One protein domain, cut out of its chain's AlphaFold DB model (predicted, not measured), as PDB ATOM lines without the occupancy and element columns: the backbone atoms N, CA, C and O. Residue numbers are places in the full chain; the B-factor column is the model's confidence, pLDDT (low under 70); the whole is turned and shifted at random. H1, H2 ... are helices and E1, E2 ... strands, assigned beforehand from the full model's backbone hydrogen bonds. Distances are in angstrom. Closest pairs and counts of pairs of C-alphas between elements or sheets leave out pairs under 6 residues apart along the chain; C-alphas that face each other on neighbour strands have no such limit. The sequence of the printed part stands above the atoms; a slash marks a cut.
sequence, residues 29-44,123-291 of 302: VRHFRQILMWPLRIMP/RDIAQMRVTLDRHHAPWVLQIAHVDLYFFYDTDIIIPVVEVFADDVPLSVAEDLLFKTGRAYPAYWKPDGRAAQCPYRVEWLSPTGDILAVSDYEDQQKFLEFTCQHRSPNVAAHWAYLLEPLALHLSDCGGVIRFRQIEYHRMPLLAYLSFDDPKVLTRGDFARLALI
ATOM      1  N   VAL A  29     -43.692 -58.630 -42.787       97.75
ATOM      2  CA  VAL A  29     -42.592 -58.457 -41.841       97.75
ATOM      3  C   VAL A  29     -43.203 -58.071 -40.496       97.75
ATOM      4  O   VAL A  29     -43.681 -56.952 -40.321       97.75
ATOM      5  N   ARG A  30     -43.206 -59.002 -39.541       97.94
ATOM      6  CA  ARG A  30     -43.839 -58.820 -38.225       97.94
ATOM      7  C   ARG A  30     -43.175 -57.726 -37.409       97.94
ATOM      8  O   ARG A  30     -43.873 -56.914 -36.821       97.94
ATOM      9  N   HIS A  31     -41.849 -57.683 -37.423       98.38
ATOM     10  CA  HIS A  31     -41.065 -56.597 -36.856       98.38
ATOM     11  C   HIS A  31     -40.017 -56.161 -37.870       98.38
ATOM     12  O   HIS A  31     -39.145 -56.948 -38.244       98.38
ATOM     13  N   PHE A  32     -40.108 -54.912 -38.307       98.56
ATOM     14  CA  PHE A  32     -39.126 -54.245 -39.144       98.56
ATOM     15  C   PHE A  32     -38.272 -53.329 -38.275       98.56
ATOM     16  O   PHE A  32     -38.805 -52.475 -37.572       98.56
ATOM     17  N   ARG A  33     -36.947 -53.460 -38.359       98.62
ATOM     18  CA  ARG A  33     -35.993 -52.567 -37.699       98.62
ATOM     19  C   ARG A  33     -34.832 -52.258 -38.627       98.62
ATOM     20  O   ARG A  33     -34.256 -53.162 -39.229       98.62
ATOM     21  N   GLN A  34     -34.481 -50.983 -38.723       98.06
ATOM     22  CA  GLN A  34     -33.415 -50.479 -39.580       98.06
ATOM     23  C   GLN A  34     -32.544 -49.508 -38.789       98.06
ATOM     24  O   GLN A  34     -33.051 -48.571 -38.176       98.06
ATOM     25  N   ILE A  35     -31.234 -49.720 -38.847       98.12
ATOM     26  CA  ILE A  35     -30.212 -48.844 -38.279       98.12
ATOM     27  C   ILE A  35     -29.448 -48.237 -39.449       98.12
ATOM     28  O   ILE A  35     -28.728 -48.946 -40.149       98.12
ATOM     29  N   LEU A  36     -29.620 -46.940 -39.678       97.00
ATOM     30  CA  LEU A  36     -28.851 -46.168 -40.649       97.00
ATOM     31  C   LEU A  36     -27.601 -45.618 -39.973       97.00
ATOM     32  O   LEU A  36     -27.699 -45.023 -38.905       97.00
ATOM     33  N   MET A  37     -26.444 -45.778 -40.606       95.69
ATOM     34  CA  MET A  37     -25.172 -45.219 -40.155       95.69
ATOM     35  C   MET A  37     -24.659 -44.280 -41.239       95.69
ATOM     36  O   MET A  37     -24.518 -44.695 -42.386       95.69
ATOM     37  N   TRP A  38     -24.369 -43.023 -40.906       95.75
ATOM     38  CA  TRP A  38     -23.975 -42.027 -41.905       95.75
ATOM     39  C   TRP A  38     -22.550 -41.502 -41.674       95.75
ATOM     40  O   TRP A  38     -22.360 -40.493 -41.014       95.75
ATOM     41  N   PRO A  39     -21.501 -42.143 -42.210       94.75
ATOM     42  CA  PRO A  39     -20.139 -41.652 -42.020       94.75
ATOM     43  C   PRO A  39     -19.935 -40.264 -42.643       94.75
ATOM     44  O   PRO A  39     -20.012 -40.077 -43.865       94.75
ATOM     45  N   LEU A  40     -19.632 -39.286 -41.795       94.75
ATOM     46  CA  LEU A  40     -19.363 -37.907 -42.176       94.75
ATOM     47  C   LEU A  40     -17.958 -37.513 -41.738       94.75
ATOM     48  O   LEU A  40     -17.470 -37.930 -40.690       94.75
ATOM     49  N   ARG A  41     -17.313 -36.673 -42.543       93.25
ATOM     50  CA  ARG A  41     -16.026 -36.074 -42.222       93.25
ATOM     51  C   ARG A  41     -16.230 -34.649 -41.760       93.25
ATOM     52  O   ARG A  41     -16.793 -33.844 -42.501       93.25
ATOM     53  N   ILE A  42     -15.713 -34.333 -40.586       92.12
ATOM     54  CA  ILE A  42     -15.577 -32.968 -40.106       92.12
ATOM     55  C   ILE A  42     -14.569 -32.246 -40.994       92.12
ATOM     56  O   ILE A  42     -13.477 -32.735 -41.287       92.12
ATOM     57  N   MET A  43     -14.971 -31.074 -41.460       88.88
ATOM     58  CA  MET A  43     -14.124 -30.189 -42.232       88.88
ATOM     59  C   MET A  43     -13.493 -29.184 -41.274       88.88
ATOM     60  O   MET A  43     -14.231 -28.559 -40.509       88.88
ATOM     61  N   PRO A  44     -12.159 -29.004 -41.316       71.56
ATOM     62  CA  PRO A  44     -11.503 -27.963 -40.542       71.56
ATOM     63  C   PRO A  44     -12.204 -26.624 -40.782       71.56
ATOM     64  O   PRO A  44     -12.562 -26.299 -41.922       71.56
ATOM     65  N   ARG A 123     -33.241 -36.360 -28.612       95.12
ATOM     66  CA  ARG A 123     -34.480 -36.868 -27.969       95.12
ATOM     67  C   ARG A 123     -35.758 -36.141 -28.390       95.12
ATOM     68  O   ARG A 123     -36.848 -36.589 -28.051       95.12
ATOM     69  N   ASP A 124     -35.636 -35.029 -29.105       95.31
ATOM     70  CA  ASP A 124     -36.765 -34.247 -29.615       95.31
ATOM     71  C   ASP A 124     -37.479 -34.927 -30.791       95.31
ATOM     72  O   ASP A 124     -38.581 -34.512 -31.119       95.31
ATOM     73  N   ILE A 125     -36.906 -35.973 -31.398       97.69
ATOM     74  CA  ILE A 125     -37.482 -36.693 -32.544       97.69
ATOM     75  C   ILE A 125     -37.994 -38.066 -32.087       97.69
ATOM     76  O   ILE A 125     -37.223 -38.885 -31.592       97.69
ATOM     77  N   ALA A 126     -39.287 -38.326 -32.280       98.19
ATOM     78  CA  ALA A 126     -39.951 -39.556 -31.840       98.19
ATOM     79  C   ALA A 126     -40.354 -40.486 -32.990       98.19
ATOM     80  O   ALA A 126     -40.403 -41.703 -32.807       98.19
ATOM     81  N   GLN A 127     -40.665 -39.939 -34.168       98.62
ATOM     82  CA  GLN A 127     -41.132 -40.732 -35.307       98.62
ATOM     83  C   GLN A 127     -40.582 -40.206 -36.634       98.62
ATOM     84  O   GLN A 127     -40.368 -39.005 -36.808       98.62
ATOM     85  N   MET A 128     -40.411 -41.123 -37.585       98.62
ATOM     86  CA  MET A 128     -40.160 -40.831 -38.993       98.62
ATOM     87  C   MET A 128     -41.405 -41.178 -39.802       98.62
ATOM     88  O   MET A 128     -41.762 -42.352 -39.920       98.62
ATOM     89  N   ARG A 129     -42.061 -40.181 -40.397       98.69
ATOM     90  CA  ARG A 129     -43.161 -40.422 -41.335       98.69
ATOM     91  C   ARG A 129     -42.624 -40.423 -42.762       98.69
ATOM     92  O   ARG A 129     -42.039 -39.442 -43.203       98.69
ATOM     93  N   VAL A 130     -42.836 -41.513 -43.492       98.44
ATOM     94  CA  VAL A 130     -42.293 -41.744 -44.835       98.44
ATOM     95  C   VAL A 130     -43.423 -41.973 -45.827       98.44
ATOM     96  O   VAL A 130     -44.173 -42.937 -45.735       98.44
ATOM     97  N   THR A 131     -43.514 -41.114 -46.834       98.06
ATOM     98  CA  THR A 131     -44.349 -41.337 -48.018       98.06
ATOM     99  C   THR A 131     -43.463 -41.910 -49.119       98.06
ATOM    100  O   THR A 131     -42.575 -41.221 -49.618       98.06
ATOM    101  N   LEU A 132     -43.668 -43.176 -49.493       95.62
ATOM    102  CA  LEU A 132     -42.848 -43.855 -50.510       95.62
ATOM    103  C   LEU A 132     -43.254 -43.491 -51.943       95.62
ATOM    104  O   LEU A 132     -42.397 -43.397 -52.823       95.62
ATOM    105  N   ASP A 133     -44.548 -43.270 -52.160       91.12
ATOM    106  CA  ASP A 133     -45.144 -42.832 -53.419       91.12
ATOM    107  C   ASP A 133     -46.310 -41.885 -53.107       91.12
ATOM    108  O   ASP A 133     -47.041 -42.098 -52.141       91.12
ATOM    109  N   ARG A 134     -46.489 -40.848 -53.930       88.19
ATOM    110  CA  ARG A 134     -47.495 -39.792 -53.736       88.19
ATOM    111  C   ARG A 134     -48.940 -40.299 -53.624       88.19
ATOM    112  O   ARG A 134     -49.793 -39.568 -53.136       88.19
ATOM    113  N   HIS A 135     -49.226 -41.491 -54.145       89.62
ATOM    114  CA  HIS A 135     -50.568 -42.073 -54.162       89.62
ATOM    115  C   HIS A 135     -50.842 -43.028 -52.999       89.62
ATOM    116  O   HIS A 135     -51.972 -43.489 -52.854       89.62
ATOM    117  N   HIS A 136     -49.835 -43.319 -52.176       90.19
ATOM    118  CA  HIS A 136     -49.956 -44.243 -51.058       90.19
ATOM    119  C   HIS A 136     -49.941 -43.496 -49.727       90.19
ATOM    120  O   HIS A 136     -49.329 -42.435 -49.592       90.19
ATOM    121  N   ALA A 137     -50.626 -44.067 -48.735       94.00
ATOM    122  CA  ALA A 137     -50.602 -43.545 -47.379       94.00
ATOM    123  C   ALA A 137     -49.166 -43.568 -46.816       94.00
ATOM    124  O   ALA A 137     -48.384 -44.465 -47.151       94.00
ATOM    125  N   PRO A 138     -48.803 -42.591 -45.969       97.50
ATOM    126  CA  PRO A 138     -47.496 -42.574 -45.342       97.50
ATOM    127  C   PRO A 138     -47.351 -43.704 -44.318       97.50
ATOM    128  O   PRO A 138     -48.278 -44.008 -43.570       97.50
ATOM    129  N   TRP A 139     -46.145 -44.252 -44.229       98.00
ATOM    130  CA  TRP A 139     -45.721 -45.161 -43.170       98.00
ATOM    131  C   TRP A 139     -45.135 -44.371 -42.007       98.00
ATOM    132  O   TRP A 139     -44.393 -43.414 -42.221       98.00
ATOM    133  N   VAL A 140     -45.450 -44.761 -40.775       98.38
ATOM    134  CA  VAL A 140     -44.891 -44.138 -39.569       98.38
ATOM    135  C   VAL A 140     -43.967 -45.142 -38.899       98.38
ATOM    136  O   VAL A 140     -44.420 -46.180 -38.427       98.38
ATOM    137  N   LEU A 141     -42.678 -44.818 -38.851       98.62
ATOM    138  CA  LEU A 141     -41.677 -45.594 -38.133       98.62
ATOM    139  C   LEU A 141     -41.391 -44.921 -36.790       98.62
ATOM    140  O   LEU A 141     -41.213 -43.703 -36.724       98.62
ATOM    141  N   GLN A 142     -41.337 -45.707 -35.723       98.69
ATOM    142  CA  GLN A 142     -40.937 -45.236 -34.400       98.69
ATOM    143  C   GLN A 142     -39.416 -45.093 -34.336       98.69
ATOM    144  O   GLN A 142     -38.696 -45.904 -34.917       98.69
ATOM    145  N   ILE A 143     -38.928 -44.093 -33.608       98.31
ATOM    146  CA  ILE A 143     -37.499 -43.900 -33.344       98.31
ATOM    147  C   ILE A 143     -37.125 -44.710 -32.107       98.31
ATOM    148  O   ILE A 143     -37.676 -44.495 -31.028       98.31
ATOM    149  N   ALA A 144     -36.176 -45.633 -32.247       97.31
ATOM    150  CA  ALA A 144     -35.552 -46.267 -31.090       97.31
ATOM    151  C   ALA A 144     -34.497 -45.333 -30.483       97.31
ATOM    152  O   ALA A 144     -34.507 -45.091 -29.277       97.31
ATOM    153  N   HIS A 145     -33.621 -44.776 -31.323       95.38
ATOM    154  CA  HIS A 145     -32.715 -43.696 -30.949       95.38
ATOM    155  C   HIS A 145     -32.133 -42.972 -32.168       95.38
ATOM    156  O   HIS A 145     -32.036 -43.518 -33.268       95.38
ATOM    157  N   VAL A 146     -31.701 -41.734 -31.926       97.75
ATOM    158  CA  VAL A 146     -30.878 -40.933 -32.830       97.75
ATOM    159  C   VAL A 146     -29.622 -40.545 -32.067       97.75
ATOM    160  O   VAL A 146     -29.693 -39.777 -31.108       97.75
ATOM    161  N   ASP A 147     -28.487 -41.069 -32.503       97.06
ATOM    162  CA  ASP A 147     -27.206 -40.903 -31.830       97.06
ATOM    163  C   ASP A 147     -26.173 -40.284 -32.766       97.06
ATOM    164  O   ASP A 147     -26.200 -40.499 -33.972       97.06
ATOM    165  N   LEU A 148     -25.239 -39.527 -32.209       96.19
ATOM    166  CA  LEU A 148     -24.125 -38.916 -32.910       96.19
ATOM    167  C   LEU A 148     -22.830 -39.335 -32.226       96.19
ATOM    168  O   LEU A 148     -22.564 -38.971 -31.080       96.19
ATOM    169  N   TYR A 149     -22.035 -40.116 -32.948       94.19
ATOM    170  CA  TYR A 149     -20.786 -40.684 -32.465       94.19
ATOM    171  C   TYR A 149     -19.627 -39.775 -32.858       94.19
ATOM    172  O   TYR A 149     -19.429 -39.496 -34.044       94.19
ATOM    173  N   PHE A 150     -18.843 -39.361 -31.869       92.12
ATOM    174  CA  PHE A 150     -17.573 -38.667 -32.030       92.12
ATOM    175  C   PHE A 150     -16.420 -39.572 -31.628       92.12
ATOM    176  O   PHE A 150     -16.503 -40.292 -30.633       92.12
ATOM    177  N   PHE A 151     -15.318 -39.461 -32.361       89.25
ATOM    178  CA  PHE A 151     -14.099 -40.212 -32.106       89.25
ATOM    179  C   PHE A 151     -12.964 -39.250 -31.758       89.25
ATOM    180  O   PHE A 151     -12.766 -38.233 -32.425       89.25
ATOM    181  N   TYR A 152     -12.212 -39.568 -30.710       84.88
ATOM    182  CA  TYR A 152     -11.043 -38.801 -30.301       84.88
ATOM    183  C   TYR A 152      -9.992 -38.770 -31.416       84.88
ATOM    184  O   TYR A 152      -9.701 -39.791 -32.046       84.88
ATOM    185  N   ASP A 153      -9.427 -37.585 -31.651       83.38
ATOM    186  CA  ASP A 153      -8.360 -37.320 -32.627       83.38
ATOM    187  C   ASP A 153      -8.671 -37.757 -34.074       83.38
ATOM    188  O   ASP A 153      -7.773 -37.925 -34.904       83.38
ATOM    189  N   THR A 154      -9.959 -37.929 -34.392       86.19
ATOM    190  CA  THR A 154     -10.436 -38.315 -35.718       86.19
ATOM    191  C   THR A 154     -11.457 -37.299 -36.215       86.19
ATOM    192  O   THR A 154     -12.410 -36.962 -35.520       86.19
ATOM    193  N   ASP A 155     -11.318 -36.864 -37.466       90.06
ATOM    194  CA  ASP A 155     -12.276 -35.959 -38.114       90.06
ATOM    195  C   ASP A 155     -13.501 -36.708 -38.666       90.06
ATOM    196  O   ASP A 155     -14.037 -36.335 -39.704       90.06
ATOM    197  N   ILE A 156     -13.913 -37.811 -38.044       91.19
ATOM    198  CA  ILE A 156     -15.051 -38.626 -38.480       91.19
ATOM    199  C   ILE A 156     -16.113 -38.568 -37.396       91.19
ATOM    200  O   ILE A 156     -15.810 -38.688 -36.211       91.19
ATOM    201  N   ILE A 157     -17.358 -38.414 -37.826       94.44
ATOM    202  CA  ILE A 157     -18.542 -38.580 -36.990       94.44
ATOM    203  C   ILE A 157     -19.510 -39.528 -37.679       94.44
ATOM    204  O   ILE A 157     -19.538 -39.621 -38.910       94.44
ATOM    205  N   ILE A 158     -20.302 -40.236 -36.883       95.62
ATOM    206  CA  ILE A 158     -21.312 -41.161 -37.398       95.62
ATOM    207  C   ILE A 158     -22.636 -40.845 -36.696       95.62
ATOM    208  O   ILE A 158     -22.830 -41.255 -35.555       95.62
ATOM    209  N   PRO A 159     -23.550 -40.106 -37.340       96.69
ATOM    210  CA  PRO A 159     -24.956 -40.098 -36.989       96.69
ATOM    211  C   PRO A 159     -25.537 -41.492 -37.245       96.69
ATOM    212  O   PRO A 159     -25.329 -42.086 -38.309       96.69
ATOM    213  N   VAL A 160     -26.265 -41.998 -36.262       97.81
ATOM    214  CA  VAL A 160     -26.953 -43.280 -36.281       97.81
ATOM    215  C   VAL A 160     -28.427 -43.032 -36.018       97.81
ATOM    216  O   VAL A 160     -28.788 -42.438 -35.005       97.81
ATOM    217  N   VAL A 161     -29.280 -43.495 -36.927       98.25
ATOM    218  CA  VAL A 161     -30.736 -43.412 -36.781       98.25
ATOM    219  C   VAL A 161     -31.297 -44.818 -36.779       98.25
ATOM    220  O   VAL A 161     -31.194 -45.528 -37.778       98.25
ATOM    221  N   GLU A 162     -31.903 -45.207 -35.665       98.50
ATOM    222  CA  GLU A 162     -32.574 -46.490 -35.536       98.50
ATOM    223  C   GLU A 162     -34.089 -46.310 -35.511       98.50
ATOM    224  O   GLU A 162     -34.638 -45.614 -34.652       98.50
ATOM    225  N   VAL A 163     -34.759 -46.968 -36.454       98.62
ATOM    226  CA  VAL A 163     -36.211 -46.921 -36.632       98.62
ATOM    227  C   VAL A 163     -36.818 -48.309 -36.676       98.62
ATOM    228  O   VAL A 163     -36.171 -49.267 -37.103       98.62
ATOM    229  N   PHE A 164     -38.079 -48.419 -36.268       98.75
ATOM    230  CA  PHE A 164     -38.823 -49.669 -36.340       98.75
ATOM    231  C   PHE A 164     -40.319 -49.470 -36.594       98.75
ATOM    232  O   PHE A 164     -40.878 -48.405 -36.330       98.75
ATOM    233  N   ALA A 165     -40.962 -50.513 -37.105       98.56
ATOM    234  CA  ALA A 165     -42.409 -50.627 -37.242       98.56
ATOM    235  C   ALA A 165     -42.811 -52.105 -37.224       98.56
ATOM    236  O   ALA A 165     -41.993 -52.976 -37.523       98.56
ATOM    237  N   ASP A 166     -44.067 -52.376 -36.894       98.38
ATOM    238  CA  ASP A 166     -44.618 -53.728 -36.884       98.38
ATOM    239  C   ASP A 166     -45.561 -53.933 -38.074       98.38
ATOM    240  O   ASP A 166     -46.107 -52.972 -38.622       98.38
ATOM    241  N   ASP A 167     -45.724 -55.193 -38.471       97.62
ATOM    242  CA  ASP A 167     -46.649 -55.637 -39.521       97.62
ATOM    243  C   ASP A 167     -46.515 -54.870 -40.856       97.62
ATOM    244  O   ASP A 167     -47.489 -54.396 -41.449       97.62
ATOM    245  N   VAL A 168     -45.282 -54.767 -41.356       97.31
ATOM    246  CA  VAL A 168     -44.949 -54.078 -42.613       97.31
ATOM    247  C   VAL A 168     -44.984 -55.072 -43.785       97.31
ATOM    248  O   VAL A 168     -44.306 -56.097 -43.718       97.31
ATOM    249  N   PRO A 169     -45.708 -54.810 -44.889       96.31
ATOM    250  CA  PRO A 169     -45.642 -55.649 -46.085       96.31
ATOM    251  C   PRO A 169     -44.214 -55.732 -46.640       96.31
ATOM    252  O   PRO A 169     -43.479 -54.742 -46.620       96.31
ATOM    253  N   LEU A 170     -43.801 -56.897 -47.141       96.62
ATOM    254  CA  LEU A 170     -42.425 -57.130 -47.588       96.62
ATOM    255  C   LEU A 170     -41.967 -56.119 -48.647       96.62
ATOM    256  O   LEU A 170     -40.870 -55.580 -48.520       96.62
ATOM    257  N   SER A 171     -42.802 -55.794 -49.637       94.88
ATOM    258  CA  SER A 171     -42.451 -54.814 -50.676       94.88
ATOM    259  C   SER A 171     -42.217 -53.417 -50.102       94.88
ATOM    260  O   SER A 171     -41.327 -52.693 -50.552       94.88
ATOM    261  N   VAL A 172     -42.972 -53.045 -49.063       96.44
ATOM    262  CA  VAL A 172     -42.788 -51.790 -48.330       96.44
ATOM    263  C   VAL A 172     -41.488 -51.830 -47.538       96.44
ATOM    264  O   VAL A 172     -40.735 -50.861 -47.582       96.44
ATOM    265  N   ALA A 173     -41.197 -52.927 -46.837       97.44
ATOM    266  CA  ALA A 173     -39.952 -53.080 -46.088       97.44
ATOM    267  C   ALA A 173     -38.723 -52.985 -47.009       97.44
ATOM    268  O   ALA A 173     -37.777 -52.264 -46.692       97.44
ATOM    269  N   GLU A 174     -38.753 -53.638 -48.174       96.75
ATOM    270  CA  GLU A 174     -37.717 -53.522 -49.207       96.75
ATOM    271  C   GLU A 174     -37.534 -52.070 -49.673       96.75
ATOM    272  O   GLU A 174     -36.410 -51.562 -49.727       96.75
ATOM    273  N   ASP A 175     -38.631 -51.368 -49.958       96.19
ATOM    274  CA  ASP A 175     -38.595 -49.966 -50.370       96.19
ATOM    275  C   ASP A 175     -38.087 -49.034 -49.257       96.19
ATOM    276  O   ASP A 175     -37.335 -48.098 -49.546       96.19
ATOM    277  N   LEU A 176     -38.453 -49.283 -47.995       97.31
ATOM    278  CA  LEU A 176     -37.936 -48.545 -46.842       97.31
ATOM    279  C   LEU A 176     -36.417 -48.722 -46.743       97.31
ATOM    280  O   LEU A 176     -35.703 -47.720 -46.769       97.31
ATOM    281  N   LEU A 177     -35.910 -49.961 -46.745       97.19
ATOM    282  CA  LEU A 177     -34.465 -50.239 -46.720       97.19
ATOM    283  C   LEU A 177     -33.730 -49.555 -47.877       97.19
ATOM    284  O   LEU A 177     -32.649 -48.994 -47.698       97.19
ATOM    285  N   PHE A 178     -34.319 -49.588 -49.072       95.50
ATOM    286  CA  PHE A 178     -33.690 -49.076 -50.283       95.50
ATOM    287  C   PHE A 178     -33.665 -47.540 -50.374       95.50
ATOM    288  O   PHE A 178     -32.724 -46.965 -50.946       95.50
ATOM    289  N   LYS A 179     -34.705 -46.869 -49.862       95.62
ATOM    290  CA  LYS A 179     -34.936 -45.435 -50.089       95.62
ATOM    291  C   LYS A 179     -34.559 -44.553 -48.900       95.62
ATOM    292  O   LYS A 179     -34.041 -43.466 -49.140       95.62
ATOM    293  N   THR A 180     -34.805 -44.971 -47.653       95.31
ATOM    294  CA  THR A 180     -34.715 -44.072 -46.479       95.31
ATOM    295  C   THR A 180     -33.292 -43.595 -46.199       95.31
ATOM    296  O   THR A 180     -33.102 -42.433 -45.871       95.31
ATOM    297  N   GLY A 181     -32.277 -44.434 -46.422       94.00
ATOM    298  CA  GLY A 181     -30.862 -44.109 -46.195       94.00
ATOM    299  C   GLY A 181     -30.221 -43.184 -47.236       94.00
ATOM    300  O   GLY A 181     -29.037 -43.339 -47.535       94.00
ATOM    301  N   ARG A 182     -30.973 -42.269 -47.859       93.31
ATOM    302  CA  ARG A 182     -30.467 -41.371 -48.910       93.31
ATOM    303  C   ARG A 182     -30.516 -39.916 -48.480       93.31
ATOM    304  O   ARG A 182     -31.588 -39.323 -48.369       93.31
ATOM    305  N   ALA A 183     -29.333 -39.326 -48.347       93.94
ATOM    306  CA  ALA A 183     -29.180 -37.914 -48.015       93.94
ATOM    307  C   ALA A 183     -29.669 -36.971 -49.131       93.94
ATOM    308  O   ALA A 183     -29.995 -35.825 -48.854       93.94
ATOM    309  N   TYR A 184     -29.736 -37.440 -50.380       94.31
ATOM    310  CA  TYR A 184     -30.118 -36.672 -51.571       94.31
ATOM    311  C   TYR A 184     -30.656 -37.614 -52.667       94.31
ATOM    312  O   TYR A 184     -30.421 -38.829 -52.598       94.31
ATOM    313  N   PRO A 185     -31.398 -37.108 -53.671       94.81
ATOM    314  CA  PRO A 185     -31.946 -37.953 -54.729       94.81
ATOM    315  C   PRO A 185     -30.843 -38.482 -55.657       94.81
ATOM    316  O   PRO A 185     -29.820 -37.835 -55.863       94.81
ATOM    317  N   ALA A 186     -31.041 -39.674 -56.232       92.00
ATOM    318  CA  ALA A 186     -30.030 -40.280 -57.109       92.00
ATOM    319  C   ALA A 186     -30.004 -39.644 -58.507       92.00
ATOM    320  O   ALA A 186     -28.949 -39.527 -59.124       92.00
ATOM    321  N   TYR A 187     -31.184 -39.299 -59.017       93.56
ATOM    322  CA  TYR A 187     -31.427 -38.625 -60.289       93.56
ATOM    323  C   TYR A 187     -32.879 -38.128 -60.310       93.56
ATOM    324  O   TYR A 187     -33.654 -38.426 -59.396       93.56
ATOM    325  N   TRP A 188     -33.262 -37.424 -61.375       94.56
ATOM    326  CA  TRP A 188     -34.642 -37.013 -61.627       94.56
ATOM    327  C   TRP A 188     -35.180 -37.701 -62.876       94.56
ATOM    328  O   TRP A 188     -34.465 -37.889 -63.862       94.56
ATOM    329  N   LYS A 189     -36.441 -38.120 -62.815       93.38
ATOM    330  CA  LYS A 189     -37.171 -38.707 -63.940       93.38
ATOM    331  C   LYS A 189     -37.520 -37.624 -64.976       93.38
ATOM    332  O   LYS A 189     -37.470 -36.439 -64.647       93.38
ATOM    333  N   PRO A 190     -37.947 -37.999 -66.198       92.50
ATOM    334  CA  PRO A 190     -38.391 -37.034 -67.211       92.50
ATOM    335  C   PRO A 190     -39.531 -36.109 -66.756       92.50
ATOM    336  O   PRO A 190     -39.672 -35.011 -67.277       92.50
ATOM    337  N   ASP A 191     -40.329 -36.540 -65.776       89.81
ATOM    338  CA  ASP A 191     -41.400 -35.746 -65.166       89.81
ATOM    339  C   ASP A 191     -40.918 -34.824 -64.027       89.81
ATOM    340  O   ASP A 191     -41.737 -34.255 -63.309       89.81
ATOM    341  N   GLY A 192     -39.601 -34.698 -63.830       88.31
ATOM    342  CA  GLY A 192     -38.984 -33.866 -62.799       88.31
ATOM    343  C   GLY A 192     -38.988 -34.480 -61.399       88.31
ATOM    344  O   GLY A 192     -38.421 -33.894 -60.481       88.31
ATOM    345  N   ARG A 193     -39.576 -35.665 -61.189       91.12
ATOM    346  CA  ARG A 193     -39.601 -36.281 -59.856       91.12
ATOM    347  C   ARG A 193     -38.255 -36.879 -59.484       91.12
ATOM    348  O   ARG A 193     -37.647 -37.612 -60.270       91.12
ATOM    349  N   ALA A 194     -37.856 -36.653 -58.240       94.25
ATOM    350  CA  ALA A 194     -36.726 -37.327 -57.631       94.25
ATOM    351  C   ALA A 194     -36.898 -38.854 -57.646       94.25
ATOM    352  O   ALA A 194     -37.990 -39.394 -57.440       94.25
ATOM    353  N   ALA A 195     -35.805 -39.558 -57.920       92.75
ATOM    354  CA  ALA A 195     -35.780 -41.005 -58.030       92.75
ATOM    355  C   ALA A 195     -34.889 -41.657 -56.971       92.75
ATOM    356  O   ALA A 195     -33.878 -41.108 -56.525       92.75
ATOM    357  N   GLN A 196     -35.263 -42.892 -56.634       92.62
ATOM    358  CA  GLN A 196     -34.619 -43.769 -55.656       92.62
ATOM    359  C   GLN A 196     -34.637 -43.285 -54.202       92.62
ATOM    360  O   GLN A 196     -34.147 -44.010 -53.354       92.62
ATOM    361  N   CYS A 197     -35.242 -42.146 -53.887       95.06
ATOM    362  CA  CYS A 197     -35.548 -41.697 -52.527       95.06
ATOM    363  C   CYS A 197     -37.057 -41.833 -52.240       95.06
ATOM    364  O   CYS A 197     -37.830 -42.132 -53.162       95.06
ATOM    365  N   PRO A 198     -37.504 -41.641 -50.986       96.38
ATOM    366  CA  PRO A 198     -38.921 -41.506 -50.687       96.38
ATOM    367  C   PRO A 198     -39.501 -40.281 -51.399       96.38
ATOM    368  O   PRO A 198     -38.773 -39.352 -51.751       96.38
ATOM    369  N   TYR A 199     -40.818 -40.269 -51.590       96.50
ATOM    370  CA  TYR A 199     -41.515 -39.086 -52.087       96.50
ATOM    371  C   TYR A 199     -41.452 -37.942 -51.070       96.50
ATOM    372  O   TYR A 199     -41.242 -36.797 -51.449       96.50
ATOM    373  N   ARG A 200     -41.622 -38.259 -49.780       97.81
ATOM    374  CA  ARG A 200     -41.575 -37.286 -48.684       97.81
ATOM    375  C   ARG A 200     -41.186 -37.966 -47.376       97.81
ATOM    376  O   ARG A 200     -41.635 -39.080 -47.116       97.81
ATOM    377  N   VAL A 201     -40.395 -37.293 -46.552       98.56
ATOM    378  CA  VAL A 201     -40.031 -37.719 -45.195       98.56
ATOM    379  C   VAL A 201     -40.300 -36.573 -44.232       98.56
ATOM    380  O   VAL A 201     -40.016 -35.421 -44.552       98.56
ATOM    381  N   GLU A 202     -40.848 -36.880 -43.065       98.75
ATOM    382  CA  GLU A 202     -41.081 -35.925 -41.985       98.75
ATOM    383  C   GLU A 202     -40.506 -36.474 -40.678       98.75
ATOM    384  O   GLU A 202     -40.765 -37.626 -40.318       98.75
ATOM    385  N   TRP A 203     -39.769 -35.637 -39.951       98.75
ATOM    386  CA  TRP A 203     -39.443 -35.892 -38.550       98.75
ATOM    387  C   TRP A 203     -40.563 -35.357 -37.674       98.75
ATOM    388  O   TRP A 203     -40.982 -34.212 -37.848       98.75
ATOM    389  N   LEU A 204     -41.035 -36.171 -36.733       98.69
ATOM    390  CA  LEU A 204     -42.094 -35.790 -35.807       98.69
ATOM    391  C   LEU A 204     -41.577 -35.755 -34.372       98.69
ATOM    392  O   LEU A 204     -40.806 -36.629 -33.961       98.69
ATOM    393  N   SER A 205     -42.043 -34.774 -33.610       98.06
ATOM    394  CA  SER A 205     -41.800 -34.676 -32.173       98.06
ATOM    395  C   SER A 205     -42.585 -35.737 -31.384       98.06
ATOM    396  O   SER A 205     -43.520 -36.343 -31.919       98.06
ATOM    397  N   PRO A 206     -42.292 -35.934 -30.083       96.94
ATOM    398  CA  PRO A 206     -43.133 -36.737 -29.192       96.94
ATOM    399  C   PRO A 206     -44.596 -36.274 -29.114       96.94
ATOM    400  O   PRO A 206     -45.475 -37.080 -28.822       96.94
ATOM    401  N   THR A 207     -44.866 -34.990 -29.369       97.00
ATOM    402  CA  THR A 207     -46.220 -34.413 -29.413       97.00
ATOM    403  C   THR A 207     -46.904 -34.591 -30.771       97.00
ATOM    404  O   THR A 207     -48.090 -34.298 -30.893       97.00
ATOM    405  N   GLY A 208     -46.194 -35.115 -31.776       96.12
ATOM    406  CA  GLY A 208     -46.698 -35.324 -33.136       96.12
ATOM    407  C   GLY A 208     -46.528 -34.120 -34.068       96.12
ATOM    408  O   GLY A 208     -46.990 -34.176 -35.211       96.12
ATOM    409  N   ASP A 209     -45.855 -33.060 -33.614       98.00
ATOM    410  CA  ASP A 209     -45.564 -31.877 -34.423       98.00
ATOM    411  C   ASP A 209     -44.510 -32.198 -35.484       98.00
ATOM    412  O   ASP A 209     -43.561 -32.941 -35.232       98.00
ATOM    413  N   ILE A 210     -44.656 -31.623 -36.678       98.56
ATOM    414  CA  ILE A 210     -43.670 -31.779 -37.751       98.56
ATOM    415  C   ILE A 210     -42.482 -30.865 -37.455       98.56
ATOM    416  O   ILE A 210     -42.613 -29.644 -37.480       98.56
ATOM    417  N   LEU A 211     -41.325 -31.471 -37.211       98.31
ATOM    418  CA  LEU A 211     -40.076 -30.773 -36.915       98.31
ATOM    419  C   LEU A 211     -39.336 -30.355 -38.187       98.31
ATOM    420  O   LEU A 211     -38.829 -29.243 -38.282       98.31
ATOM    421  N   ALA A 212     -39.295 -31.245 -39.178       98.44
ATOM    422  CA  ALA A 212     -38.708 -30.966 -40.482       98.44
ATOM    423  C   ALA A 212     -39.279 -31.887 -41.560       98.44
ATOM    424  O   ALA A 212     -39.766 -32.982 -41.274       98.44
ATOM    425  N   VAL A 213     -39.176 -31.436 -42.809       98.69
ATOM    426  CA  VAL A 213     -39.687 -32.119 -44.003       98.69
ATOM    427  C   VAL A 213     -38.556 -32.253 -45.023       98.69
ATOM    428  O   VAL A 213     -37.703 -31.375 -45.135       98.69
ATOM    429  N   SER A 214     -38.506 -33.365 -45.754       98.44
ATOM    430  CA  SER A 214     -37.616 -33.528 -46.906       98.44
ATOM    431  C   SER A 214     -38.020 -32.614 -48.062       98.44
ATOM    432  O   SER A 214     -39.205 -32.402 -48.275       98.44
ATOM    433  N   ASP A 215     -37.053 -32.212 -48.872       97.25
ATOM    434  CA  ASP A 215     -37.202 -31.341 -50.043       97.25
ATOM    435  C   ASP A 215     -36.625 -32.005 -51.306       97.25
ATOM    436  O   ASP A 215     -35.943 -31.377 -52.113       97.25
ATOM    437  N   TYR A 216     -36.841 -33.315 -51.468       96.62
ATOM    438  CA  TYR A 216     -36.300 -34.076 -52.601       96.62
ATOM    439  C   TYR A 216     -36.768 -33.535 -53.964       96.62
ATOM    440  O   TYR A 216     -36.080 -33.705 -54.971       96.62
ATOM    441  N   GLU A 217     -37.931 -32.891 -54.001       94.69
ATOM    442  CA  GLU A 217     -38.529 -32.243 -55.163       94.69
ATOM    443  C   GLU A 217     -37.795 -30.976 -55.625       94.69
ATOM    444  O   GLU A 217     -37.951 -30.595 -56.786       94.69
ATOM    445  N   ASP A 218     -36.974 -30.349 -54.775       96.50
ATOM    446  CA  ASP A 218     -36.222 -29.138 -55.121       96.50
ATOM    447  C   ASP A 218     -34.988 -29.478 -55.968       96.50
ATOM    448  O   ASP A 218     -33.836 -29.444 -55.528       96.50
ATOM    449  N   GLN A 219     -35.232 -29.852 -57.225       96.56
ATOM    450  CA  GLN A 219     -34.185 -30.196 -58.183       96.56
ATOM    451  C   GLN A 219     -33.140 -29.078 -58.325       96.56
ATOM    452  O   GLN A 219     -31.944 -29.363 -58.434       96.56
ATOM    453  N   GLN A 220     -33.582 -27.818 -58.320       96.50
ATOM    454  CA  GLN A 220     -32.719 -26.660 -58.520       96.50
ATOM    455  C   GLN A 220     -31.678 -26.555 -57.401       96.50
ATOM    456  O   GLN A 220     -30.485 -26.489 -57.706       96.50
ATOM    457  N   LYS A 221     -32.091 -26.683 -56.132       95.56
ATOM    458  CA  LYS A 221     -31.186 -26.697 -54.971       95.56
ATOM    459  C   LYS A 221     -30.045 -27.706 -55.119       95.56
ATOM    460  O   LYS A 221     -28.888 -27.391 -54.821       95.56
ATOM    461  N   PHE A 222     -30.341 -28.938 -55.538       95.88
ATOM    462  CA  PHE A 222     -29.311 -29.977 -55.659       95.88
ATOM    463  C   PHE A 222     -28.374 -29.728 -56.850       95.88
ATOM    464  O   PHE A 222     -27.159 -29.928 -56.726       95.88
ATOM    465  N   LEU A 223     -28.913 -29.290 -57.994       96.44
ATOM    466  CA  LEU A 223     -28.126 -29.026 -59.202       96.44
ATOM    467  C   LEU A 223     -27.212 -27.810 -59.039       96.44
ATOM    468  O   LEU A 223     -26.028 -27.897 -59.370       96.44
ATOM    469  N   GLU A 224     -27.725 -26.703 -58.501       96.81
ATOM    470  CA  GLU A 224     -26.952 -25.478 -58.286       96.81
ATOM    471  C   GLU A 224     -25.798 -25.714 -57.317       96.81
ATOM    472  O   GLU A 224     -24.653 -25.408 -57.648       96.81
ATOM    473  N   PHE A 225     -26.063 -26.358 -56.179       96.06
ATOM    474  CA  PHE A 225     -25.031 -26.668 -55.193       96.06
ATOM    475  C   PHE A 225     -23.937 -27.575 -55.781       96.06
ATOM    476  O   PHE A 225     -22.743 -27.318 -55.615       96.06
ATOM    477  N   THR A 226     -24.321 -28.595 -56.558       95.00
ATOM    478  CA  THR A 226     -23.359 -29.477 -57.243       95.00
ATOM    479  C   THR A 226     -22.534 -28.710 -58.285       95.00
ATOM    480  O   THR A 226     -21.321 -28.913 -58.411       95.00
ATOM    481  N   CYS A 227     -23.168 -27.794 -59.021       96.56
ATOM    482  CA  CYS A 227     -22.513 -26.947 -60.013       96.56
ATOM    483  C   CYS A 227     -21.535 -25.945 -59.377       96.56
ATOM    484  O   CYS A 227     -20.453 -25.720 -59.917       96.56
ATOM    485  N   GLN A 228     -21.868 -25.377 -58.224       96.12
ATOM    486  CA  GLN A 228     -21.034 -24.380 -57.552       96.12
ATOM    487  C   GLN A 228     -19.888 -25.026 -56.765       96.12
ATOM    488  O   GLN A 228     -18.749 -24.568 -56.836       96.12
ATOM    489  N   HIS A 229     -20.163 -26.124 -56.057       93.44
ATOM    490  CA  HIS A 229     -19.254 -26.663 -55.042       93.44
ATOM    491  C   HIS A 229     -18.611 -27.999 -55.406       93.44
ATOM    492  O   HIS A 229     -17.740 -28.469 -54.675       93.44
ATOM    493  N   ARG A 230     -19.026 -28.633 -56.515       92.25
ATOM    494  CA  ARG A 230     -18.567 -29.981 -56.914       92.25
ATOM    495  C   ARG A 230     -18.776 -31.026 -55.803       92.25
ATOM    496  O   ARG A 230     -17.998 -31.967 -55.670       92.25
ATOM    497  N   SER A 231     -19.840 -30.860 -55.018       90.62
ATOM    498  CA  SER A 231     -20.244 -31.724 -53.904       90.62
ATOM    499  C   SER A 231     -21.767 -31.869 -53.910       90.62
ATOM    500  O   SER A 231     -22.436 -30.907 -54.289       90.62
ATOM    501  N   PRO A 232     -22.345 -33.015 -53.501       92.25
ATOM    502  CA  PRO A 232     -23.791 -33.127 -53.352       92.25
ATOM    503  C   PRO A 232     -24.299 -32.246 -52.203       92.25
ATOM    504  O   PRO A 232     -23.612 -32.067 -51.193       92.25
ATOM    505  N   ASN A 233     -25.517 -31.729 -52.367       94.31
ATOM    506  CA  ASN A 233     -26.284 -31.115 -51.281       94.31
ATOM    507  C   ASN A 233     -26.971 -32.205 -50.435       94.31
ATOM    508  O   ASN A 233     -26.956 -33.380 -50.796       94.31
ATOM    509  N   VAL A 234     -27.603 -31.821 -49.329       94.88
ATOM    510  CA  VAL A 234     -28.337 -32.707 -48.419       94.88
ATOM    511  C   VAL A 234     -29.795 -32.251 -48.316       94.88
ATOM    512  O   VAL A 234     -30.097 -31.053 -48.300       94.88
ATOM    513  N   ALA A 235     -30.709 -33.215 -48.250       96.62
ATOM    514  CA  ALA A 235     -32.131 -32.966 -48.078       96.62
ATOM    515  C   ALA A 235     -32.428 -32.341 -46.704       96.62
ATOM    516  O   ALA A 235     -31.833 -32.721 -45.696       96.62
ATOM    517  N   ALA A 236     -33.382 -31.417 -46.652       97.75
ATOM    518  CA  ALA A 236     -33.647 -30.551 -45.502       97.75
ATOM    519  C   ALA A 236     -33.875 -31.316 -44.188       97.75
ATOM    520  O   ALA A 236     -33.271 -30.973 -43.181       97.75
ATOM    521  N   HIS A 237     -34.653 -32.402 -44.187       98.12
ATOM    522  CA  HIS A 237     -34.833 -33.230 -42.984       98.12
ATOM    523  C   HIS A 237     -33.527 -33.848 -42.438       98.12
ATOM    524  O   HIS A 237     -33.359 -33.941 -41.223       98.12
ATOM    525  N   TRP A 238     -32.582 -34.252 -43.294       97.31
ATOM    526  CA  TRP A 238     -31.271 -34.747 -42.855       97.31
ATOM    527  C   TRP A 238     -30.378 -33.614 -42.349       97.31
ATOM    528  O   TRP A 238     -29.636 -33.808 -41.389       97.31
ATOM    529  N   ALA A 239     -30.467 -32.430 -42.963       96.50
ATOM    530  CA  ALA A 239     -29.790 -31.236 -42.462       96.50
ATOM    531  C   ALA A 239     -30.317 -30.847 -41.070       96.50
ATOM    532  O   ALA A 239     -29.517 -30.682 -40.155       96.50
ATOM    533  N   TYR A 240     -31.643 -30.829 -40.886       97.19
ATOM    534  CA  TYR A 240     -32.289 -30.593 -39.594       97.19
ATOM    535  C   TYR A 240     -31.808 -31.578 -38.533       97.19
ATOM    536  O   TYR A 240     -31.441 -31.162 -37.440       97.19
ATOM    537  N   LEU A 241     -31.772 -32.881 -38.857       97.00
ATOM    538  CA  LEU A 241     -31.317 -33.927 -37.937       97.00
ATOM    539  C   LEU A 241     -29.930 -33.610 -37.366       97.00
ATOM    540  O   LEU A 241     -29.689 -33.869 -36.191       97.00
ATOM    541  N   LEU A 242     -29.046 -33.047 -38.187       95.44
ATOM    542  CA  LEU A 242     -27.662 -32.762 -37.841       95.44
ATOM    543  C   LEU A 242     -27.450 -31.440 -37.111       95.44
ATOM    544  O   LEU A 242     -26.383 -31.272 -36.528       95.44
ATOM    545  N   GLU A 243     -28.418 -30.526 -37.092       93.88
ATOM    546  CA  GLU A 243     -28.270 -29.242 -36.402       93.88
ATOM    547  C   GLU A 243     -27.738 -29.424 -34.968       93.88
ATOM    548  O   GLU A 243     -28.191 -30.327 -34.258       93.88
ATOM    549  N   PRO A 244     -26.755 -28.613 -34.527       92.25
ATOM    550  CA  PRO A 244     -26.211 -27.409 -35.172       92.25
ATOM    551  C   PRO A 244     -25.008 -27.663 -36.111       92.25
ATOM    552  O   PRO A 244     -24.232 -26.744 -36.394       92.25
ATOM    553  N   LEU A 245     -24.796 -28.899 -36.575       93.19
ATOM    554  CA  LEU A 245     -23.797 -29.204 -37.600       93.19
ATOM    555  C   LEU A 245     -24.324 -28.762 -38.971       93.19
ATOM    556  O   LEU A 245     -25.487 -28.986 -39.297       93.19
ATOM    557  N   ALA A 246     -23.453 -28.190 -39.802       93.56
ATOM    558  CA  ALA A 246     -23.824 -27.686 -41.124       93.56
ATOM    559  C   ALA A 246     -23.021 -28.346 -42.249       93.56
ATOM    560  O   ALA A 246     -21.830 -28.650 -42.103       93.56
ATOM    561  N   LEU A 247     -23.663 -28.533 -43.404       94.06
ATOM    562  CA  LEU A 247     -23.001 -29.046 -44.598       94.06
ATOM    563  C   LEU A 247     -21.878 -28.086 -45.019       94.06
ATOM    564  O   LEU A 247     -22.058 -26.869 -45.108       94.06
ATOM    565  N   HIS A 248     -20.703 -28.633 -45.298       91.56
ATOM    566  CA  HIS A 248     -19.555 -27.878 -45.767       91.56
ATOM    567  C   HIS A 248     -19.877 -27.198 -47.102       91.56
ATOM    568  O   HIS A 248     -20.447 -27.822 -47.992       91.56
ATOM    569  N   LEU A 249     -19.470 -25.932 -47.233       89.81
ATOM    570  CA  LEU A 249     -19.750 -25.042 -48.371       89.81
ATOM    571  C   LEU A 249     -21.200 -24.556 -48.493       89.81
ATOM    572  O   LEU A 249     -21.469 -23.766 -49.387       89.81
ATOM    573  N   SER A 250     -22.106 -24.953 -47.594       90.00
ATOM    574  CA  SER A 250     -23.404 -24.279 -47.483       90.00
ATOM    575  C   SER A 250     -23.270 -22.907 -46.817       90.00
ATOM    576  O   SER A 250     -22.332 -22.660 -46.049       90.00
ATOM    577  N   ASP A 251     -24.241 -22.035 -47.085       86.31
ATOM    578  CA  ASP A 251     -24.346 -20.710 -46.463       86.31
ATOM    579  C   ASP A 251     -24.824 -20.777 -45.004       86.31
ATOM    580  O   ASP A 251     -24.774 -19.785 -44.275       86.31
ATOM    581  N   CYS A 252     -25.258 -21.956 -44.546       83.62
ATOM    582  CA  CYS A 252     -25.679 -22.165 -43.170       83.62
ATOM    583  C   CYS A 252     -24.485 -22.041 -42.211       83.62
ATOM    584  O   CYS A 252     -23.440 -22.686 -42.362       83.62
ATOM    585  N   GLY A 253     -24.661 -21.224 -41.172       80.56
ATOM    586  CA  GLY A 253     -23.785 -21.248 -40.006       80.56
ATOM    587  C   GLY A 253     -23.900 -22.592 -39.288       80.56
ATOM    588  O   GLY A 253     -24.977 -23.177 -39.227       80.56
ATOM    589  N   GLY A 254     -22.793 -23.088 -38.744       84.00
ATOM    590  CA  GLY A 254     -22.782 -24.316 -37.957       84.00
ATOM    591  C   GLY A 254     -21.554 -24.365 -37.068       84.00
ATOM    592  O   GLY A 254     -20.487 -23.884 -37.459       84.00
ATOM    593  N   VAL A 255     -21.709 -24.940 -35.877       87.12
ATOM    594  CA  VAL A 255     -20.610 -25.065 -34.900       87.12
ATOM    595  C   VAL A 255     -19.530 -26.030 -35.389       87.12
ATOM    596  O   VAL A 255     -18.359 -25.894 -35.053       87.12
ATOM    597  N   ILE A 256     -19.928 -26.981 -36.234       90.25
ATOM    598  CA  ILE A 256     -19.073 -27.948 -36.917       90.25
ATOM    599  C   ILE A 256     -19.544 -28.018 -38.368       90.25
ATOM    600  O   ILE A 256     -20.745 -28.090 -38.642       90.25
ATOM    601  N   ARG A 257     -18.594 -28.028 -39.307       92.69
ATOM    602  CA  ARG A 257     -18.879 -28.266 -40.725       92.69
ATOM    603  C   ARG A 257     -18.573 -29.708 -41.083       92.69
ATOM    604  O   ARG A 257     -17.529 -30.220 -40.691       92.69
ATOM    605  N   PHE A 258     -19.436 -30.343 -41.865       93.56
ATOM    606  CA  PHE A 258     -19.249 -31.733 -42.281       93.56
ATOM    607  C   PHE A 258     -19.357 -31.906 -43.793       93.56
ATOM    608  O   PHE A 258     -20.027 -31.146 -44.481       93.56
ATOM    609  N   ARG A 259     -18.746 -32.960 -44.322       92.19
ATOM    610  CA  ARG A 259     -19.039 -33.481 -45.661       92.19
ATOM    611  C   ARG A 259     -19.266 -34.982 -45.593       92.19
ATOM    612  O   ARG A 259     -18.746 -35.650 -44.704       92.19
ATOM    613  N   GLN A 260     -19.984 -35.525 -46.561       89.12
ATOM    614  CA  GLN A 260     -20.152 -36.968 -46.677       89.12
ATOM    615  C   GLN A 260     -18.846 -37.651 -47.116       89.12
ATOM    616  O   GLN A 260     -18.123 -37.121 -47.962       89.12
ATOM    617  N   ILE A 261     -18.528 -38.803 -46.515       85.94
ATOM    618  CA  ILE A 261     -17.341 -39.605 -46.869       85.94
ATOM    619  C   ILE A 261     -17.660 -40.598 -47.987       85.94
ATOM    620  O   ILE A 261     -16.857 -40.780 -48.899       85.94
ATOM    621  N   GLU A 262     -18.821 -41.247 -47.900       72.69
ATOM    622  CA  GLU A 262     -19.143 -42.433 -48.694       72.69
ATOM    623  C   GLU A 262     -20.207 -42.202 -49.776       72.69
ATOM    624  O   GLU A 262     -20.774 -41.121 -49.932       72.69
ATOM    625  N   TYR A 263     -20.454 -43.274 -50.534       69.62
ATOM    626  CA  TYR A 263     -21.440 -43.418 -51.598       69.62
ATOM    627  C   TYR A 263     -22.836 -42.901 -51.217       69.62
ATOM    628  O   TYR A 263     -23.186 -42.751 -50.053       69.62
ATOM    629  N   HIS A 264     -23.681 -42.668 -52.217       72.44
ATOM    630  CA  HIS A 264     -24.978 -41.994 -52.084       72.44
ATOM    631  C   HIS A 264     -26.024 -42.685 -51.170       72.44
ATOM    632  O   HIS A 264     -27.134 -42.169 -51.030       72.44
ATOM    633  N   ARG A 265     -25.719 -43.862 -50.606       86.56
ATOM    634  CA  ARG A 265     -26.549 -44.601 -49.641       86.56
ATOM    635  C   ARG A 265     -25.779 -44.743 -48.334       86.56
ATOM    636  O   ARG A 265     -24.650 -45.221 -48.353       86.56
ATOM    637  N   MET A 266     -26.419 -44.376 -47.231       93.56
ATOM    638  CA  MET A 266     -25.929 -44.650 -45.885       93.56
ATOM    639  C   MET A 266     -25.798 -46.167 -45.690       93.56
ATOM    640  O   MET A 266     -26.746 -46.893 -46.021       93.56
ATOM    641  N   PRO A 267     -24.662 -46.665 -45.168       93.88
ATOM    642  CA  PRO A 267     -24.583 -48.014 -44.627       93.88
ATOM    643  C   PRO A 267     -25.734 -48.297 -43.660       93.88
ATOM    644  O   PRO A 267     -26.182 -47.408 -42.931       93.88
ATOM    645  N   LEU A 268     -26.221 -49.537 -43.650       95.06
ATOM    646  CA  LEU A 268     -27.314 -49.923 -42.768       95.06
ATOM    647  C   LEU A 268     -27.158 -51.333 -42.218       95.06
ATOM    648  O   LEU A 268     -26.543 -52.196 -42.843       95.06
ATOM    649  N   LEU A 269     -27.782 -51.555 -41.067       97.00
ATOM    650  CA  LEU A 269     -28.132 -52.875 -40.561       97.00
ATOM    651  C   LEU A 269     -29.653 -52.981 -40.511       97.00
ATOM    652  O   LEU A 269     -30.343 -52.000 -40.234       97.00
ATOM    653  N   ALA A 270     -30.180 -54.174 -40.764       96.62
ATOM    654  CA  ALA A 270     -31.609 -54.431 -40.693       96.62
ATOM    655  C   ALA A 270     -31.890 -55.726 -39.934       96.62
ATOM    656  O   ALA A 270     -31.170 -56.716 -40.079       96.62
ATOM    657  N   TYR A 271     -32.958 -55.713 -39.145       97.31
ATOM    658  CA  TYR A 271     -33.532 -56.888 -38.509       97.31
ATOM    659  C   TYR A 271     -34.999 -56.990 -38.920       97.31
ATOM    660  O   TYR A 271     -35.763 -56.038 -38.774       97.31
ATOM    661  N   LEU A 272     -35.365 -58.143 -39.473       97.88
ATOM    662  CA  LEU A 272     -36.712 -58.437 -39.935       97.88
ATOM    663  C   LEU A 272     -37.158 -59.756 -39.306       97.88
ATOM    664  O   LEU A 272     -36.430 -60.749 -39.381       97.88
ATOM    665  N   SER A 273     -38.345 -59.775 -38.705       97.75
ATOM    666  CA  SER A 273     -38.984 -61.007 -38.234       97.75
ATOM    667  C   SER A 273     -40.183 -61.378 -39.106       97.75
ATOM    668  O   SER A 273     -40.865 -60.521 -39.664       97.75
ATOM    669  N   PHE A 274     -40.426 -62.678 -39.230       96.62
ATOM    670  CA  PHE A 274     -41.474 -63.272 -40.059       96.62
ATOM    671  C   PHE A 274     -42.121 -64.417 -39.281       96.62
ATOM    672  O   PHE A 274     -41.445 -65.039 -38.458       96.62
ATOM    673  N   ASP A 275     -43.384 -64.734 -39.575       95.94
ATOM    674  CA  ASP A 275     -44.036 -65.926 -39.004       95.94
ATOM    675  C   ASP A 275     -43.331 -67.211 -39.459       95.94
ATOM    676  O   ASP A 275     -43.031 -68.092 -38.653       95.94
ATOM    677  N   ASP A 276     -43.022 -67.293 -40.754       94.12
ATOM    678  CA  ASP A 276     -42.190 -68.341 -41.334       94.12
ATOM    679  C   ASP A 276     -41.247 -67.729 -42.384       94.12
ATOM    680  O   ASP A 276     -41.673 -67.461 -43.505       94.12
ATOM    681  N   PRO A 277     -39.955 -67.509 -42.076       91.44
ATOM    682  CA  PRO A 277     -39.011 -66.932 -43.033       91.44
ATOM    683  C   PRO A 277     -38.720 -67.852 -44.230       91.44
ATOM    684  O   PRO A 277     -38.107 -67.409 -45.198       91.44
ATOM    685  N   LYS A 278     -39.137 -69.127 -44.199       92.75
ATOM    686  CA  LYS A 278     -38.932 -70.069 -45.312       92.75
ATOM    687  C   LYS A 278     -39.864 -69.817 -46.492       92.75
ATOM    688  O   LYS A 278     -39.625 -70.372 -47.561       92.75
ATOM    689  N   VAL A 279     -40.900 -68.997 -46.310       92.12
ATOM    690  CA  VAL A 279     -41.802 -68.596 -47.401       92.12
ATOM    691  C   VAL A 279     -41.149 -67.591 -48.349       92.12
ATOM    692  O   VAL A 279     -41.624 -67.418 -49.468       92.12
ATOM    693  N   LEU A 280     -40.059 -66.942 -47.920       94.62
ATOM    694  CA  LEU A 280     -39.312 -66.004 -48.748       94.62
ATOM    695  C   LEU A 280     -38.654 -66.731 -49.918       94.62
ATOM    696  O   LEU A 280     -37.947 -67.731 -49.766       94.62
ATOM    697  N   THR A 281     -38.865 -66.186 -51.105       95.12
ATOM    698  CA  THR A 281     -38.256 -66.681 -52.332       95.12
ATOM    699  C   THR A 281     -36.780 -66.288 -52.407       95.12
ATOM    700  O   THR A 281     -36.277 -65.426 -51.682       95.12
ATOM    701  N   ARG A 282     -36.057 -66.877 -53.365       95.31
ATOM    702  CA  ARG A 282     -34.681 -66.461 -53.667       95.31
ATOM    703  C   ARG A 282     -34.600 -64.991 -54.102       95.31
ATOM    704  O   ARG A 282     -33.594 -64.346 -53.810       95.31
ATOM    705  N   GLY A 283     -35.623 -64.484 -54.798       95.19
ATOM    706  CA  GLY A 283     -35.717 -63.079 -55.189       95.19
ATOM    707  C   GLY A 283     -35.797 -62.170 -53.968       95.19
ATOM    708  O   GLY A 283     -34.981 -61.259 -53.844       95.19
ATOM    709  N   ASP A 284     -36.684 -62.487 -53.024       95.62
ATOM    710  CA  ASP A 284     -36.845 -61.736 -51.770       95.62
ATOM    711  C   ASP A 284     -35.541 -61.714 -50.956       95.62
ATOM    712  O   ASP A 284     -35.044 -60.654 -50.576       95.62
ATOM    713  N   PHE A 285     -34.901 -62.876 -50.756       94.69
ATOM    714  CA  PHE A 285     -33.615 -62.944 -50.049       94.69
ATOM    715  C   PHE A 285     -32.526 -62.114 -50.731       94.69
ATOM    716  O   PHE A 285     -31.765 -61.425 -50.052       94.69
ATOM    717  N   ALA A 286     -32.438 -62.163 -52.064       95.69
ATOM    718  CA  ALA A 286     -31.480 -61.355 -52.810       95.69
ATOM    719  C   ALA A 286     -31.754 -59.853 -52.639       95.69
ATOM    720  O   ALA A 286     -30.807 -59.083 -52.471       95.69
ATOM    721  N   ARG A 287     -33.025 -59.430 -52.630       95.69
ATOM    722  CA  ARG A 287     -33.396 -58.025 -52.423       95.69
ATOM    723  C   ARG A 287     -33.060 -57.528 -51.029       95.69
ATOM    724  O   ARG A 287     -32.460 -56.459 -50.922       95.69
ATOM    725  N   LEU A 288     -33.369 -58.316 -50.000       95.38
ATOM    726  CA  LEU A 288     -33.051 -58.001 -48.608       95.38
ATOM    727  C   LEU A 288     -31.536 -57.972 -48.360       95.38
ATOM    728  O   LEU A 288     -31.036 -57.046 -47.728       95.38
ATOM    729  N   ALA A 289     -30.791 -58.945 -48.892       93.69
ATOM    730  CA  ALA A 289     -29.347 -59.044 -48.681       93.69
ATOM    731  C   ALA A 289     -28.553 -57.946 -49.408       93.69
ATOM    732  O   ALA A 289     -27.543 -57.471 -48.895       93.69
ATOM    733  N   LEU A 290     -28.989 -57.555 -50.610       93.31
ATOM    734  CA  LEU A 290     -28.289 -56.573 -51.445       93.31
ATOM    735  C   LEU A 290     -28.868 -55.159 -51.338       93.31
ATOM    736  O   LEU A 290     -28.308 -54.232 -51.926       93.31
ATOM    737  N   ILE A 291     -29.986 -54.996 -50.621       93.81
ATOM    738  CA  ILE A 291     -30.737 -53.743 -50.497       93.81
ATOM    739  C   ILE A 291     -30.973 -53.169 -51.899       93.81
ATOM    740  O   ILE A 291     -30.416 -52.139 -52.302       93.81
TER     741      ILE A 291
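AT A GLANCE: This is residues 29 to 44 and 123 to 291 of the 302 residues of an uncharacterized protein of Candidatus Accumulibacter sp. BA-94 (UniProt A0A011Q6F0). One strongly twisted sheet of ten strands curls round the short helix H3, which sits in the gap between two of its edge strands, E7 and E8. The long strands E4, E5, E1 and E10 run side by side as a slab, E4 bends to pair with E3, from which the sheet goes on through E6 to E7, and E2, E9 and E8 continue the curl at the other end of E5; H1 packs on the slab, H4 is near H1, and H2 lies off the sheet. The printed part has 185 residues with four named helices and ten named strands, in the order E1 E2 E3 E4 E5 H1 E6 E7 H2 H3 E8 E9 E10 H4. The sheet is branched at E5 and mixed, antiparallel but for the parallel pair E8 and E9, and the class is mixed, helices and strands. The whole is compact, with a radius of gyration of the C-alphas of 16.8 A, and rounded, with spans of 51 by 44 by 35 A.

IN THESE COORDINATES: The longest strand is E5, residues 156 to 169, 35.8 A from first to last C-alpha, which bends by 86 degrees at residue 166. E4, residues 139 to 151, is 33.9 A long and bends by 58 degrees at residue 142. E1, residues 29 to 37, is 21.9 A long, starts at C-alpha 29 at (-42.592, -58.457, -41.841), and runs on into E2, residues 40 to 43, at 21 degrees. E10, residues 268 to 273, is 16.7 A long. The other strands are E3, residues 127 to 131, E6, residues 200 to 204, E7, residues 210 to 213, E8, residues 245 to 247, and E9, residues 256 to 260. H1, residues 170 to 179, is 14.1 A long and H2, residues 219 to 229, is 15.7 A long. H3, residues 236 to 242, is 10.0 A long. H4, residues 282 to 290, is 12.0 A long and ends at C-alpha 290 at (-28.289, -56.573, -51.445).

HOW THE PARTS SIT: E5 has three neighbours: E1 and E2 lie on one side of it, E4 on the other side. E1 is antiparallel to E5 at 168 degrees, with N 34 and O 163 2.9 A apart, and E2 has N 40 and O 157 at 2.9 A. E3, E4 and E5 form a meander, each strand the antiparallel neighbour of the one before, with N 160 and O 147 at 2.7 A and N 128 and O 141 at 2.8 A. E6 lies on the other side of E3 from E4, with N 202 and O 129 2.8 A apart, and the hairpin of E6 and E7 has N 211 and O 203 at 2.8 A. On the other side of E1 from E5 is the edge strand E10, with N 35 and O 269 at 2.8 A. E9 is beside E2, with N 41 and O 259 at 2.8 A, and E8 is parallel to E9, with N 246 and O 256 at 2.9 A. H3 is on the sheet; the C-alphas of Val 213 in E7 and His 237 are 5.1 A apart, and those of Ala 239 and Ala 246 in E8 are 7.1 A apart, the closest of each pair of elements. H1 is on the sheet too, its closest C-alpha to E1 being that of Leu 170, 5.9 A from Val 29. H1 and H4 are close but not clearly touching, with the C-alphas of Glu 174 and Leu 288 closest at 6.5 A; they run the same way at a shallow tilt of 26 degrees. H2 and H4 are not on the sheet, and H2 touches no helix. In H1, H2, H3 and H4 every O i to N i+4 pair is within hydrogen-bond range.

THE WHOLE: The two C-alphas farthest apart are those of Asp 251 and Lys 278, at 51.5 A. Residues 45 to 122 are cut out, and C-alphas 44 and 123 are 27.7 A apart across the cut. Of the links that are printed whole, the one from H1 to E6 is long; in it residues 187 to 188 pair with residues 194 to 195, antiparallel. The mean pLDDT of the printed part is 94.3, and residue 263 is under 70.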